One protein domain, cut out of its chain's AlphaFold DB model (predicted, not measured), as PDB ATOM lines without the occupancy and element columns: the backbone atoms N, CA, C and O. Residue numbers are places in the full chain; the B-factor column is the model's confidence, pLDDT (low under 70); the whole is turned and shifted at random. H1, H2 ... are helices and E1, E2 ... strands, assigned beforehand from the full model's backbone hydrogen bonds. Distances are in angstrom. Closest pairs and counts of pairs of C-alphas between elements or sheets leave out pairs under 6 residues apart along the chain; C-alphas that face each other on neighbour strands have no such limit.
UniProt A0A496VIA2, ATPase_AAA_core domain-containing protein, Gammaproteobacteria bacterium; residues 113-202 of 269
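AT A GLANCE: This is residues 113 to 202 of the 269 residues of the protein "ATPase_AAA_core domain-containing protein" of Gammaproteobacteria bacterium (UniProt A0A496VIA2). A strand hairpin, E1 and E2, covers one side of a helical hairpin, H1 and H2, and H3 packs on another side, in an up-and-down bundle of three helices, each running against the one before. The 90 printed residues, with H1, H2, E1, E2, H3 in order, are mostly helix and compact, radius of gyration of the C-alphas 13.6 A, spanning 42 by 28 by 21 A.

HOW THE PARTS SIT: E1, residues 157 to 161, and E2, residues 168 to 172, are antiparallel; N 158 and O 171 are 2.8 A apart. H2, residues 142 to 151, comes closest to E1 at C-alphas 151 and 158, 5.2 A. H1, residues 115 to 136, touches H2, closest C-alphas 125 and 143, 4.8 A. H3, residues 186 to 201, touches H1 at a steep tilt of 40 degrees, closest C-alphas 121 and 200, 5.8 A. In H1, H2 and H3 every O i to N i+4 pair is within hydrogen-bond range.

IN THESE COORDINATES: H1, 31.2 A long, begins at C-alpha 115 (174.190, 145.229, 124.376); H3, 22.6 A, ends at C-alpha 201 (183.303, 149.228, 113.150).

THE WHOLE: The farthest C-alphas, 136 and 182, are 43.0 A apart. The printed part has no cut; the link E2 to H3 is long. Residues 113 to 114 are under pLDDT 70.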
ATOM      1  N   VAL A 113     170.841 141.643 120.682       55.03
ATOM      2  CA  VAL A 113     171.869 142.097 121.634       55.03
ATOM      3  C   VAL A 113     172.806 143.035 120.859       55.03
ATOM      4  O   VAL A 113     173.925 142.710 120.476       55.03
ATOM      5  N   SER A 114     172.362 144.281 120.713       63.31
ATOM      6  CA  SER A 114     173.280 145.419 120.630       63.31
ATOM      7  C   SER A 114     173.978 145.680 121.959       63.31
ATOM      8  O   SER A 114     174.881 146.501 121.994       63.31
ATOM      9  N   THR A 115     173.618 144.986 123.047       76.25
ATOM     10  CA  THR A 115     174.190 145.229 124.376       76.25
ATOM     11  C   THR A 115     175.704 145.074 124.387       76.25
ATOM     12  O   THR A 115     176.405 145.962 124.857       76.25
ATOM     13  N   ASP A 116     176.213 143.979 123.823       80.25
ATOM     14  CA  ASP A 116     177.656 143.746 123.718       80.25
ATOM     15  C   ASP A 116     178.332 144.845 122.885       80.25
ATOM     16  O   ASP A 116     179.353 145.395 123.283       80.25
ATOM     17  N   LEU A 117     177.717 145.245 121.771       86.19
ATOM     18  CA  LEU A 117     178.278 146.261 120.885       86.19
ATOM     19  C   LEU A 117     178.221 147.676 121.479       86.19
ATOM     20  O   LEU A 117     179.161 148.452 121.313       86.19
ATOM     21  N   ILE A 118     177.149 148.011 122.199       88.81
ATOM     22  CA  ILE A 118     177.005 149.248 122.973       88.81
ATOM     23  C   ILE A 118     178.083 149.284 124.060       88.81
ATOM     24  O   ILE A 118     178.803 150.275 124.165       88.81
ATOM     25  N   ILE A 119     178.226 148.206 124.842       90.19
ATOM     26  CA  ILE A 119     179.246 148.093 125.892       90.19
ATOM     27  C   ILE A 119     180.638 148.285 125.290       90.19
ATOM     28  O   ILE A 119     181.363 149.181 125.721       90.19
ATOM     29  N   LYS A 120     180.972 147.539 124.232       90.56
ATOM     30  CA  LYS A 120     182.247 147.672 123.517       90.56
ATOM     31  C   LYS A 120     182.458 149.077 122.956       90.56
ATOM     32  O   LYS A 120     183.582 149.573 122.926       90.56
ATOM     33  N   SER A 121     181.394 149.756 122.527       92.06
ATOM     34  CA  SER A 121     181.468 151.151 122.076       92.06
ATOM     35  C   SER A 121     181.817 152.100 123.220       92.06
ATOM     36  O   SER A 121     182.669 152.970 123.040       92.06
ATOM     37  N   PHE A 122     181.222 151.913 124.402       94.00
ATOM     38  CA  PHE A 122     181.582 152.668 125.602       94.00
ATOM     39  C   PHE A 122     183.010 152.371 126.074       94.00
ATOM     40  O   PHE A 122     183.720 153.303 126.447       94.00
ATOM     41  N   GLU A 123     183.460 151.115 126.012       94.75
ATOM     42  CA  GLU A 123     184.851 150.738 126.299       94.75
ATOM     43  C   GLU A 123     185.820 151.438 125.343       94.75
ATOM     44  O   GLU A 123     186.721 152.144 125.789       94.75
ATOM     45  N   LYS A 124     185.572 151.349 124.031       94.62
ATOM     46  CA  LYS A 124     186.379 152.015 122.999       94.62
ATOM     47  C   LYS A 124     186.412 153.534 123.179       94.62
ATOM     48  O   LYS A 124     187.443 154.158 122.941       94.62
ATOM     49  N   ALA A 125     185.296 154.145 123.577       94.94
ATOM     50  CA  ALA A 125     185.224 155.579 123.836       94.94
ATOM     51  C   ALA A 125     186.014 155.976 125.093       94.94
ATOM     52  O   ALA A 125     186.786 156.931 125.045       94.94
ATOM     53  N   ARG A 126     185.887 155.210 126.186       95.38
ATOM     54  CA  ARG A 126     186.681 155.390 127.412       95.38
ATOM     55  C   ARG A 126     188.176 155.283 127.123       95.38
ATOM     56  O   ARG A 126     188.945 156.109 127.605       95.38
ATOM     57  N   ASP A 127     188.580 154.270 126.364       96.19
ATOM     58  CA  ASP A 127     189.991 154.011 126.083       96.19
ATOM     59  C   ASP A 127     190.598 155.157 125.264       96.19
ATOM     60  O   ASP A 127     191.668 155.647 125.614       96.19
ATOM     61  N   LYS A 128     189.861 155.696 124.281       96.12
ATOM     62  CA  LYS A 128     190.261 156.911 123.551       96.12
ATOM     63  C   LYS A 128     190.378 158.144 124.443       96.12
ATOM     64  O   LYS A 128     191.310 158.929 124.285       96.12
ATOM     65  N   ASP A 129     189.450 158.332 125.380       97.06
ATOM     66  CA  ASP A 129     189.523 159.458 126.317       97.06
ATOM     67  C   ASP A 129     190.751 159.367 127.227       97.06
ATOM     68  O   ASP A 129     191.369 160.385 127.552       97.06
ATOM     69  N   PHE A 130     191.109 158.143 127.625       97.00
ATOM     70  CA  PHE A 130     192.306 157.870 128.408       97.00
ATOM     71  C   PHE A 130     193.588 158.066 127.587       97.00
ATOM     72  O   PHE A 130     194.518 158.707 128.075       97.00
ATOM     73  N   GLU A 131     193.630 157.592 126.340       96.62
ATOM     74  CA  GLU A 131     194.724 157.860 125.393       96.62
ATOM     75  C   GLU A 131     194.944 159.370 125.216       96.62
ATOM     76  O   GLU A 131     196.064 159.860 125.365       96.62
ATOM     77  N   GLU A 132     193.871 160.140 125.014       96.81
ATOM     78  CA  GLU A 132     193.960 161.597 124.894       96.81
ATOM     79  C   GLU A 132     194.498 162.259 126.176       96.81
ATOM     80  O   GLU A 132     195.276 163.217 126.099       96.81
ATOM     81  N   ALA A 133     194.156 161.727 127.353       97.12
ATOM     82  CA  ALA A 133     194.704 162.197 128.622       97.12
ATOM     83  C   ALA A 133     196.216 161.974 128.721       97.12
ATOM     84  O   ALA A 133     196.928 162.864 129.194       97.12
ATOM     85  N   LEU A 134     196.706 160.821 128.259       96.19
ATOM     86  CA  LEU A 134     198.135 160.505 128.233       96.19
ATOM     87  C   LEU A 134     198.902 161.405 127.253       96.19
ATOM     88  O   LEU A 134     200.011 161.835 127.564       96.19
ATOM     89  N   GLU A 135     198.315 161.714 126.096       96.12
ATOM     90  CA  GLU A 135     198.970 162.501 125.042       96.12
ATOM     91  C   GLU A 135     198.904 164.018 125.270       96.12
ATOM     92  O   GLU A 135     199.874 164.733 125.013       96.12
ATOM     93  N   LYS A 136     197.752 164.530 125.720       95.94
ATOM     94  CA  LYS A 136     197.446 165.973 125.763       95.94
ATOM     95  C   LYS A 136     197.283 166.523 127.179       95.94
ATOM     96  O   LYS A 136     197.080 167.726 127.336       95.94
ATOM     97  N   GLY A 137     197.332 165.672 128.207       94.25
ATOM     98  CA  GLY A 137     197.162 166.066 129.609       94.25
ATOM     99  C   GLY A 137     195.730 166.462 129.993       94.25
ATOM    100  O   GLY A 137     195.524 167.024 131.068       94.25
ATOM    101  N   ARG A 138     194.738 166.190 129.134       94.12
ATOM    102  CA  ARG A 138     193.309 166.407 129.404       94.12
ATOM    103  C   ARG A 138     192.500 165.186 128.989       94.12
ATOM    104  O   ARG A 138     192.767 164.618 127.938       94.12
ATOM    105  N   TYR A 139     191.513 164.813 129.794       94.31
ATOM    106  CA  TYR A 139     190.614 163.714 129.453       94.31
ATOM    107  C   TYR A 139     189.781 164.068 128.214       94.31
ATOM    108  O   TYR A 139     189.393 165.232 128.053       94.31
ATOM    109  N   GLY A 140     189.571 163.093 127.330       95.25
ATOM    110  CA  GLY A 140     188.730 163.263 126.146       95.25
ATOM    111  C   GLY A 140     187.235 163.337 126.472       95.25
ATOM    112  O   GLY A 140     186.810 163.104 127.605       95.25
ATOM    113  N   ASP A 141     186.438 163.673 125.456       96.69
ATOM    114  CA  ASP A 141     184.973 163.761 125.539       96.69
ATOM    115  C   ASP A 141     184.265 162.658 124.722       96.69
ATOM    116  O   ASP A 141     183.049 162.708 124.534       96.69
ATOM    117  N   HIS A 142     184.981 161.655 124.206       95.50
ATOM    118  CA  HIS A 142     184.430 160.586 123.370       95.50
ATOM    119  C   HIS A 142     183.341 159.789 124.090       95.50
ATOM    120  O   HIS A 142     182.304 159.516 123.482       95.50
ATOM    121  N   PHE A 143     183.527 159.447 125.367       94.50
ATOM    122  CA  PHE A 143     182.521 158.731 126.154       94.50
ATOM    123  C   PHE A 143     181.238 159.554 126.302       94.50
ATOM    124  O   PHE A 143     180.130 159.052 126.099       94.50
ATOM    125  N   LYS A 144     181.390 160.846 126.615       94.19
ATOM    126  CA  LYS A 144     180.267 161.779 126.752       94.19
ATOM    127  C   LYS A 144     179.543 161.965 125.420       94.19
ATOM    128  O   LYS A 144     178.322 161.867 125.382       94.19
ATOM    129  N   ASN A 145     180.286 162.176 124.337       94.44
ATOM    130  CA  ASN A 145     179.736 162.359 122.996       94.44
ATOM    131  C   ASN A 145     178.977 161.117 122.522       94.44
ATOM    132  O   ASN A 145     177.895 161.255 121.955       94.44
ATOM    133  N   LEU A 146     179.499 159.916 122.796       93.25
ATOM    134  CA  LEU A 146     178.780 158.671 122.535       93.25
ATOM    135  C   LEU A 146     177.478 158.627 123.340       93.25
ATOM    136  O   LEU A 146     176.427 158.421 122.751       93.25
ATOM    137  N   SER A 147     177.519 158.881 124.651       92.31
ATOM    138  CA  SER A 147     176.312 158.884 125.490       92.31
ATOM    139  C   SER A 147     175.255 159.871 124.984       92.31
ATOM    140  O   SER A 147     174.090 159.501 124.863       92.31
ATOM    141  N   THR A 148     175.653 161.094 124.620       92.69
ATOM    142  CA  THR A 148     174.746 162.092 124.036       92.69
ATOM    143  C   THR A 148     174.157 161.616 122.713       92.69
ATOM    144  O   THR A 148     172.952 161.746 122.514       92.69
ATOM    145  N   ALA A 149     174.973 161.037 121.829       91.00
ATOM    146  CA  ALA A 149     174.492 160.513 120.559       91.00
ATOM    147  C   ALA A 149     173.487 159.372 120.763       91.00
ATOM    148  O   ALA A 149     172.427 159.408 120.154       91.00
ATOM    149  N   LEU A 150     173.782 158.404 121.644       90.19
ATOM    150  CA  LEU A 150     172.894 157.266 121.902       90.19
ATOM    151  C   LEU A 150     171.570 157.686 122.552       90.19
ATOM    152  O   LEU A 150     170.528 157.156 122.181       90.19
ATOM    153  N   ASN A 151     171.590 158.652 123.476       89.88
ATOM    154  CA  ASN A 151     170.362 159.189 124.070       89.88
ATOM    155  C   ASN A 151     169.474 159.884 123.028       89.88
ATOM    156  O   ASN A 151     168.260 159.815 123.135       89.88
ATOM    157  N   GLY A 152     170.055 160.475 121.977       87.69
ATOM    158  CA  GLY A 152     169.291 161.090 120.888       87.69
ATOM    159  C   GLY A 152     168.443 160.116 120.055       87.69
ATOM    160  O   GLY A 152     167.594 160.567 119.295       87.69
ATOM    161  N   PHE A 153     168.655 158.801 120.184       83.94
ATOM    162  CA  PHE A 153     167.857 157.770 119.502       83.94
ATOM    163  C   PHE A 153     166.608 157.342 120.269       83.94
ATOM    164  O   PHE A 153     165.787 156.607 119.719       83.94
ATOM    165  N   LEU A 154     166.503 157.728 121.537       85.31
ATOM    166  CA  LEU A 154     165.472 157.257 122.444       85.31
ATOM    167  C   LEU A 154     164.499 158.394 122.749       85.31
ATOM    168  O   LEU A 154     164.915 159.532 122.952       85.31
ATOM    169  N   ILE A 155     163.205 158.085 122.798       84.19
ATOM    170  CA  ILE A 155     162.171 159.063 123.148       84.19
ATOM    171  C   ILE A 155     161.846 158.918 124.636       84.19
ATOM    172  O   ILE A 155     161.475 157.831 125.078       84.19
ATOM    173  N   ASP A 156     161.997 160.003 125.403       88.38
ATOM    174  CA  ASP A 156     161.738 160.095 126.854       88.38
ATOM    175  C   ASP A 156     162.545 159.097 127.716       88.38
ATOM    176  O   ASP A 156     162.181 158.766 128.853       88.38
ATOM    177  N   LYS A 157     163.652 158.573 127.173       90.38
ATOM    178  CA  LYS A 157     164.493 157.558 127.818       90.38
ATOM    179  C   LYS A 157     165.968 157.887 127.640       90.38
ATOM    180  O   LYS A 157     166.386 158.470 126.649       90.38
ATOM    181  N   THR A 158     166.782 157.394 128.563       90.56
ATOM    182  CA  THR A 158     168.242 157.472 128.488       90.56
ATOM    183  C   THR A 158     168.868 156.093 128.571       90.56
ATOM    184  O   THR A 158     168.341 155.181 129.209       90.56
ATOM    185  N   ILE A 159     170.025 155.956 127.931       89.31
ATOM    186  CA  ILE A 159     170.887 154.788 127.987       89.31
ATOM    187  C   ILE A 159     172.193 155.146 128.688       89.31
ATOM    188  O   ILE A 159     172.889 156.110 128.362       89.31
ATOM    189  N   THR A 160     172.548 154.331 129.670       87.56
ATOM    190  CA  THR A 160     173.816 154.431 130.381       87.56
ATOM    191  C   THR A 160     174.401 153.048 130.616       87.56
ATOM    192  O   THR A 160     173.792 152.018 130.328       87.56
ATOM    193  N   VAL A 161     175.614 153.022 131.140       89.88
ATOM    194  CA  VAL A 161     176.348 151.811 131.491       89.88
ATOM    195  C   VAL A 161     176.749 151.892 132.950       89.88
ATOM    196  O   VAL A 161     176.999 152.972 133.493       89.88
ATOM    197  N   ASN A 162     176.796 150.744 133.621       88.94
ATOM    198  CA  ASN A 162     177.289 150.716 134.992       88.94
ATOM    199  C   ASN A 162     178.789 151.075 135.048       88.94
ATOM    200  O   ASN A 162     179.506 151.045 134.051       88.94
ATOM    201  N   LYS A 163     179.294 151.370 136.251       86.19
ATOM    202  CA  LYS A 163     180.703 151.760 136.463       86.19
ATOM    203  C   LYS A 163     181.713 150.722 135.955       86.19
ATOM    204  O   LYS A 163     182.852 151.074 135.680       86.19
ATOM    205  N   GLN A 164     181.308 149.456 135.881       87.69
ATOM    206  CA  GLN A 164     182.131 148.338 135.424       87.69
ATOM    207  C   GLN A 164     182.051 148.099 133.909       87.69
ATOM    208  O   GLN A 164     182.752 147.216 133.431       87.69
ATOM    209  N   LEU A 165     181.209 148.837 133.173       87.69
ATOM    210  CA  LEU A 165     180.901 148.592 131.758       87.69
ATOM    211  C   LEU A 165     180.470 147.144 131.476       87.69
ATOM    212  O   LEU A 165     180.734 146.603 130.417       87.69
ATOM    213  N   SER A 166     179.806 146.497 132.430       85.12
ATOM    214  CA  SER A 166     179.361 145.110 132.284       85.12
ATOM    215  C   SER A 166     177.903 145.002 131.852       85.12
ATOM    216  O   SER A 166     177.493 143.951 131.382       85.12
ATOM    217  N   ASN A 167     177.107 146.052 132.077       86.12
ATOM    218  CA  ASN A 167     175.673 146.055 131.810       86.12
ATOM    219  C   ASN A 167     175.204 147.434 131.351       86.12
ATOM    220  O   ASN A 167     175.700 148.464 131.821       86.12
ATOM    221  N   ILE A 168     174.184 147.420 130.500       88.12
ATOM    222  CA  ILE A 168     173.448 148.603 130.064       88.12
ATOM    223  C   ILE A 168     172.258 148.813 130.983       88.12
ATOM    224  O   ILE A 168     171.615 147.855 131.411       88.12
ATOM    225  N   VAL A 169     171.971 150.074 131.267       88.31
ATOM    226  CA  VAL A 169     170.823 150.500 132.050       88.31
ATOM    227  C   VAL A 169     170.055 151.514 131.217       88.31
ATOM    228  O   VAL A 169     170.616 152.533 130.813       88.31
ATOM    229  N   PHE A 170     168.780 151.230 130.977       89.44
ATOM    230  CA  PHE A 170     167.846 152.184 130.395       89.44
ATOM    231  C   PHE A 170     167.026 152.824 131.509       89.44
ATOM    232  O   PHE A 170     166.677 152.142 132.476       89.44
ATOM    233  N   LYS A 171     166.725 154.115 131.395       90.88
ATOM    234  CA  LYS A 171     165.912 154.844 132.375       90.88
ATOM    235  C   LYS A 171     164.928 155.783 131.700       90.88
ATOM    236  O   LYS A 171     165.233 156.285 130.624       90.88
ATOM    237  N   LEU A 172     163.802 156.061 132.350       90.12
ATOM    238  CA  LEU A 172     162.954 157.205 131.994       90.12
ATOM    239  C   LEU A 172     163.628 158.509 132.425       90.12
ATOM    240  O   LEU A 172     164.202 158.560 133.514       90.12
ATOM    241  N   GLU A 173     163.536 159.548 131.595       83.44
ATOM    242  CA  GLU A 173     164.106 160.867 131.917       83.44
ATOM    243  C   GLU A 173     163.475 161.495 133.170       83.44
ATOM    244  O   GLU A 173     164.185 162.095 133.975       83.44
ATOM    245  N   ASP A 174     162.169 161.298 133.375       79.38
ATOM    246  CA  ASP A 174     161.414 161.999 134.422       79.38
ATOM    247  C   ASP A 174     161.449 161.336 135.811       79.38
ATOM    248  O   ASP A 174     161.277 162.019 136.820       79.38
ATOM    249  N   ASP A 175     161.649 160.016 135.891       75.88
ATOM    250  CA  ASP A 175     161.473 159.243 137.141       75.88
ATOM    251  C   ASP A 175     162.724 158.438 137.541       75.88
ATOM    252  O   ASP A 175     162.733 157.747 138.556       75.88
ATOM    253  N   GLU A 176     163.799 158.468 136.736       74.25
ATOM    254  CA  GLU A 176     165.026 157.662 136.928       74.25
ATOM    255  C   GLU A 176     164.774 156.140 137.081       74.25
ATOM    256  O   GLU A 176     165.694 155.363 137.378       74.25
ATOM    257  N   ALA A 177     163.534 155.693 136.856       85.62
ATOM    258  CA  ALA A 177     163.103 154.314 136.955       85.62
ATOM    259  C   ALA A 177     163.827 153.486 135.893       85.62
ATOM    260  O   ALA A 177     163.841 153.837 134.712       85.62
ATOM    261  N   THR A 178     164.452 152.391 136.328       87.75
ATOM    262  CA  THR A 178     165.150 151.482 135.414       87.75
ATOM    263  C   THR A 178     164.134 150.715 134.584       87.75
ATOM    264  O   THR A 178     163.234 150.086 135.135       87.75
ATOM    265  N   LEU A 179     164.314 150.769 133.270       86.00
ATOM    266  CA  LEU A 179     163.464 150.116 132.288       86.00
ATOM    267  C   LEU A 179     163.932 148.689 132.013       86.00
ATOM    268  O   LEU A 179     165.135 148.400 132.004       86.00
ATOM    269  N   LEU A 180     162.968 147.812 131.752       81.75
ATOM    270  CA  LEU A 180     163.204 146.465 131.255       81.75
ATOM    271  C   LEU A 180     163.204 146.458 129.717       81.75
ATOM    272  O   LEU A 180     162.723 147.406 129.092       81.75
ATOM    273  N   PRO A 181     163.748 145.411 129.067       74.25
ATOM    274  CA  PRO A 181     163.758 145.324 127.608       74.25
ATOM    275  C   PRO A 181     162.369 145.442 126.963       74.25
ATOM    276  O   PRO A 181     162.261 146.007 125.879       74.25
ATOM    277  N   GLU A 182     161.312 144.948 127.614       77.62
ATOM    278  CA  GLU A 182     159.928 145.073 127.136       77.62
ATOM    279  C   GLU A 182     159.387 146.511 127.139       77.62
ATOM    280  O   GLU A 182     158.442 146.803 126.407       77.62
ATOM    281  N   ASP A 183     159.997 147.413 127.912       83.44
ATOM    282  CA  ASP A 183     159.613 148.825 127.981       83.44
ATOM    283  C   ASP A 183     160.248 149.659 126.855       83.44
ATOM    284  O   ASP A 183     160.034 150.874 126.769       83.44
ATOM    285  N   LEU A 184     161.069 149.036 126.005       82.38
ATOM    286  CA  LEU A 184     161.752 149.668 124.880       82.38
ATOM    287  C   LEU A 184     161.040 149.321 123.574       82.38
ATOM    288  O   LEU A 184     160.658 148.171 123.332       82.38
ATOM    289  N   SER A 185     160.882 150.308 122.691       84.19
ATOM    290  CA  SER A 185     160.345 150.022 121.365       84.19
ATOM    291  C   SER A 185     161.333 149.152 120.592       84.19
ATOM    292  O   SER A 185     162.524 149.455 120.493       84.19
ATOM    293  N   HIS A 186     160.827 148.082 119.976       83.19
ATOM    294  CA  HIS A 186     161.641 147.203 119.135       83.19
ATOM    295  C   HIS A 186     162.297 147.982 117.983       83.19
ATOM    296  O   HIS A 186     163.429 147.686 117.601       83.19
ATOM    297  N   GLY A 187     161.609 149.002 117.458       86.44
ATOM    298  CA  GLY A 187     162.153 149.861 116.412       86.44
ATOM    299  C   GLY A 187     163.273 150.782 116.908       86.44
ATOM    300  O   GLY A 187     164.280 150.906 116.215       86.44
ATOM    301  N   GLU A 188     163.156 151.351 118.119       86.31
ATOM    302  CA  GLU A 188     164.228 152.159 118.739       86.31
ATOM    303  C   GLU A 188     165.486 151.312 118.913       86.31
ATOM    304  O   GLU A 188     166.572 151.694 118.477       86.31
ATOM    305  N   LEU A 189     165.325 150.113 119.479       85.19
ATOM    306  CA  LEU A 189     166.424 149.176 119.675       85.19
ATOM    307  C   LEU A 189     167.080 148.781 118.353       85.19
ATOM    308  O   LEU A 189     168.309 148.743 118.274       85.19
ATOM    309  N   LYS A 190     166.298 148.513 117.302       87.44
ATOM    310  CA  LYS A 190     166.842 148.171 115.981       87.44
ATOM    311  C   LYS A 190     167.648 149.329 115.393       87.44
ATOM    312  O   LYS A 190     168.786 149.122 114.971       87.44
ATOM    313  N   LYS A 191     167.091 150.541 115.410       89.25
ATOM    314  CA  LYS A 191     167.729 151.758 114.891       89.25
ATOM    315  C   LYS A 191     169.037 152.070 115.626       89.25
ATOM    316  O   LYS A 191     170.078 152.241 114.994       89.25
ATOM    317  N   LEU A 192     169.001 152.009 116.958       88.88
ATOM    318  CA  LEU A 192     170.174 152.119 117.825       88.88
ATOM    319  C   LEU A 192     171.234 151.065 117.473       88.88
ATOM    320  O   LEU A 192     172.416 151.381 117.361       88.88
ATOM    321  N   SER A 193     170.821 149.814 117.258       88.31
ATOM    322  CA  SER A 193     171.731 148.710 116.929       88.31
ATOM    323  C   SER A 193     172.464 148.942 115.605       88.31
ATOM    324  O   SER A 193     173.672 148.727 115.537       88.31
ATOM    325  N   ILE A 194     171.759 149.430 114.579       91.00
ATOM    326  CA  ILE A 194     172.342 149.761 113.270       91.00
ATOM    327  C   ILE A 194     173.332 150.921 113.400       91.00
ATOM    328  O   ILE A 194     174.459 150.821 112.913       91.00
ATOM    329  N   TYR A 195     172.944 151.998 114.090       91.88
ATOM    330  CA  TYR A 195     173.819 153.150 114.315       91.88
ATOM    331  C   TYR A 195     175.134 152.732 114.979       91.88
ATOM    332  O   TYR A 195     176.226 153.059 114.508       91.88
ATOM    333  N   ILE A 196     175.031 151.968 116.065       90.62
ATOM    334  CA  ILE A 196     176.193 151.524 116.832       90.62
ATOM    335  C   ILE A 196     177.052 150.579 116.009       90.62
ATOM    336  O   ILE A 196     178.273 150.685 116.061       90.62
ATOM    337  N   TRP A 197     176.446 149.701 115.217       91.38
ATOM    338  CA  TRP A 197     177.180 148.841 114.302       91.38
ATOM    339  C   TRP A 197     178.037 149.630 113.311       91.38
ATOM    340  O   TRP A 197     179.252 149.418 113.261       91.38
ATOM    341  N   LEU A 198     177.451 150.604 112.614       92.38
ATOM    342  CA  LEU A 198     178.184 151.461 111.678       92.38
ATOM    343  C   LEU A 198     179.328 152.217 112.374       92.38
ATOM    344  O   LEU A 198     180.461 152.230 111.885       92.38
ATOM    345  N   LYS A 199     179.058 152.818 113.541       90.81
ATOM    346  CA  LYS A 199     180.041 153.635 114.272       90.81
ATOM    347  C   LYS A 199     181.140 152.819 114.942       90.81
ATOM    348  O   LYS A 199     182.302 153.227 114.912       90.81
ATOM    349  N   TYR A 200     180.806 151.682 115.544       89.69
ATOM    350  CA  TYR A 200     181.769 150.849 116.259       89.69
ATOM    351  C   TYR A 200     182.836 150.309 115.310       89.69
ATOM    352  O   TYR A 200     184.034 150.442 115.591       89.69
ATOM    353  N   TYR A 201     182.405 149.764 114.169       89.19
ATOM    354  CA  TYR A 201     183.303 149.228 113.150       89.19
ATOM    355  C   TYR A 201     183.931 150.307 112.264       89.19
ATOM    356  O   TYR A 201     184.867 149.999 111.533       89.19
ATOM    357  N   GLY A 202     183.485 151.566 112.364       91.38
ATOM    358  CA  GLY A 202     183.995 152.653 111.526       91.38
ATOM    359  C   GLY A 202     183.768 152.352 110.048       91.38
ATOM    360  O   GLY A 202     184.702 152.437 109.254       91.38
TER     361      GLY A 202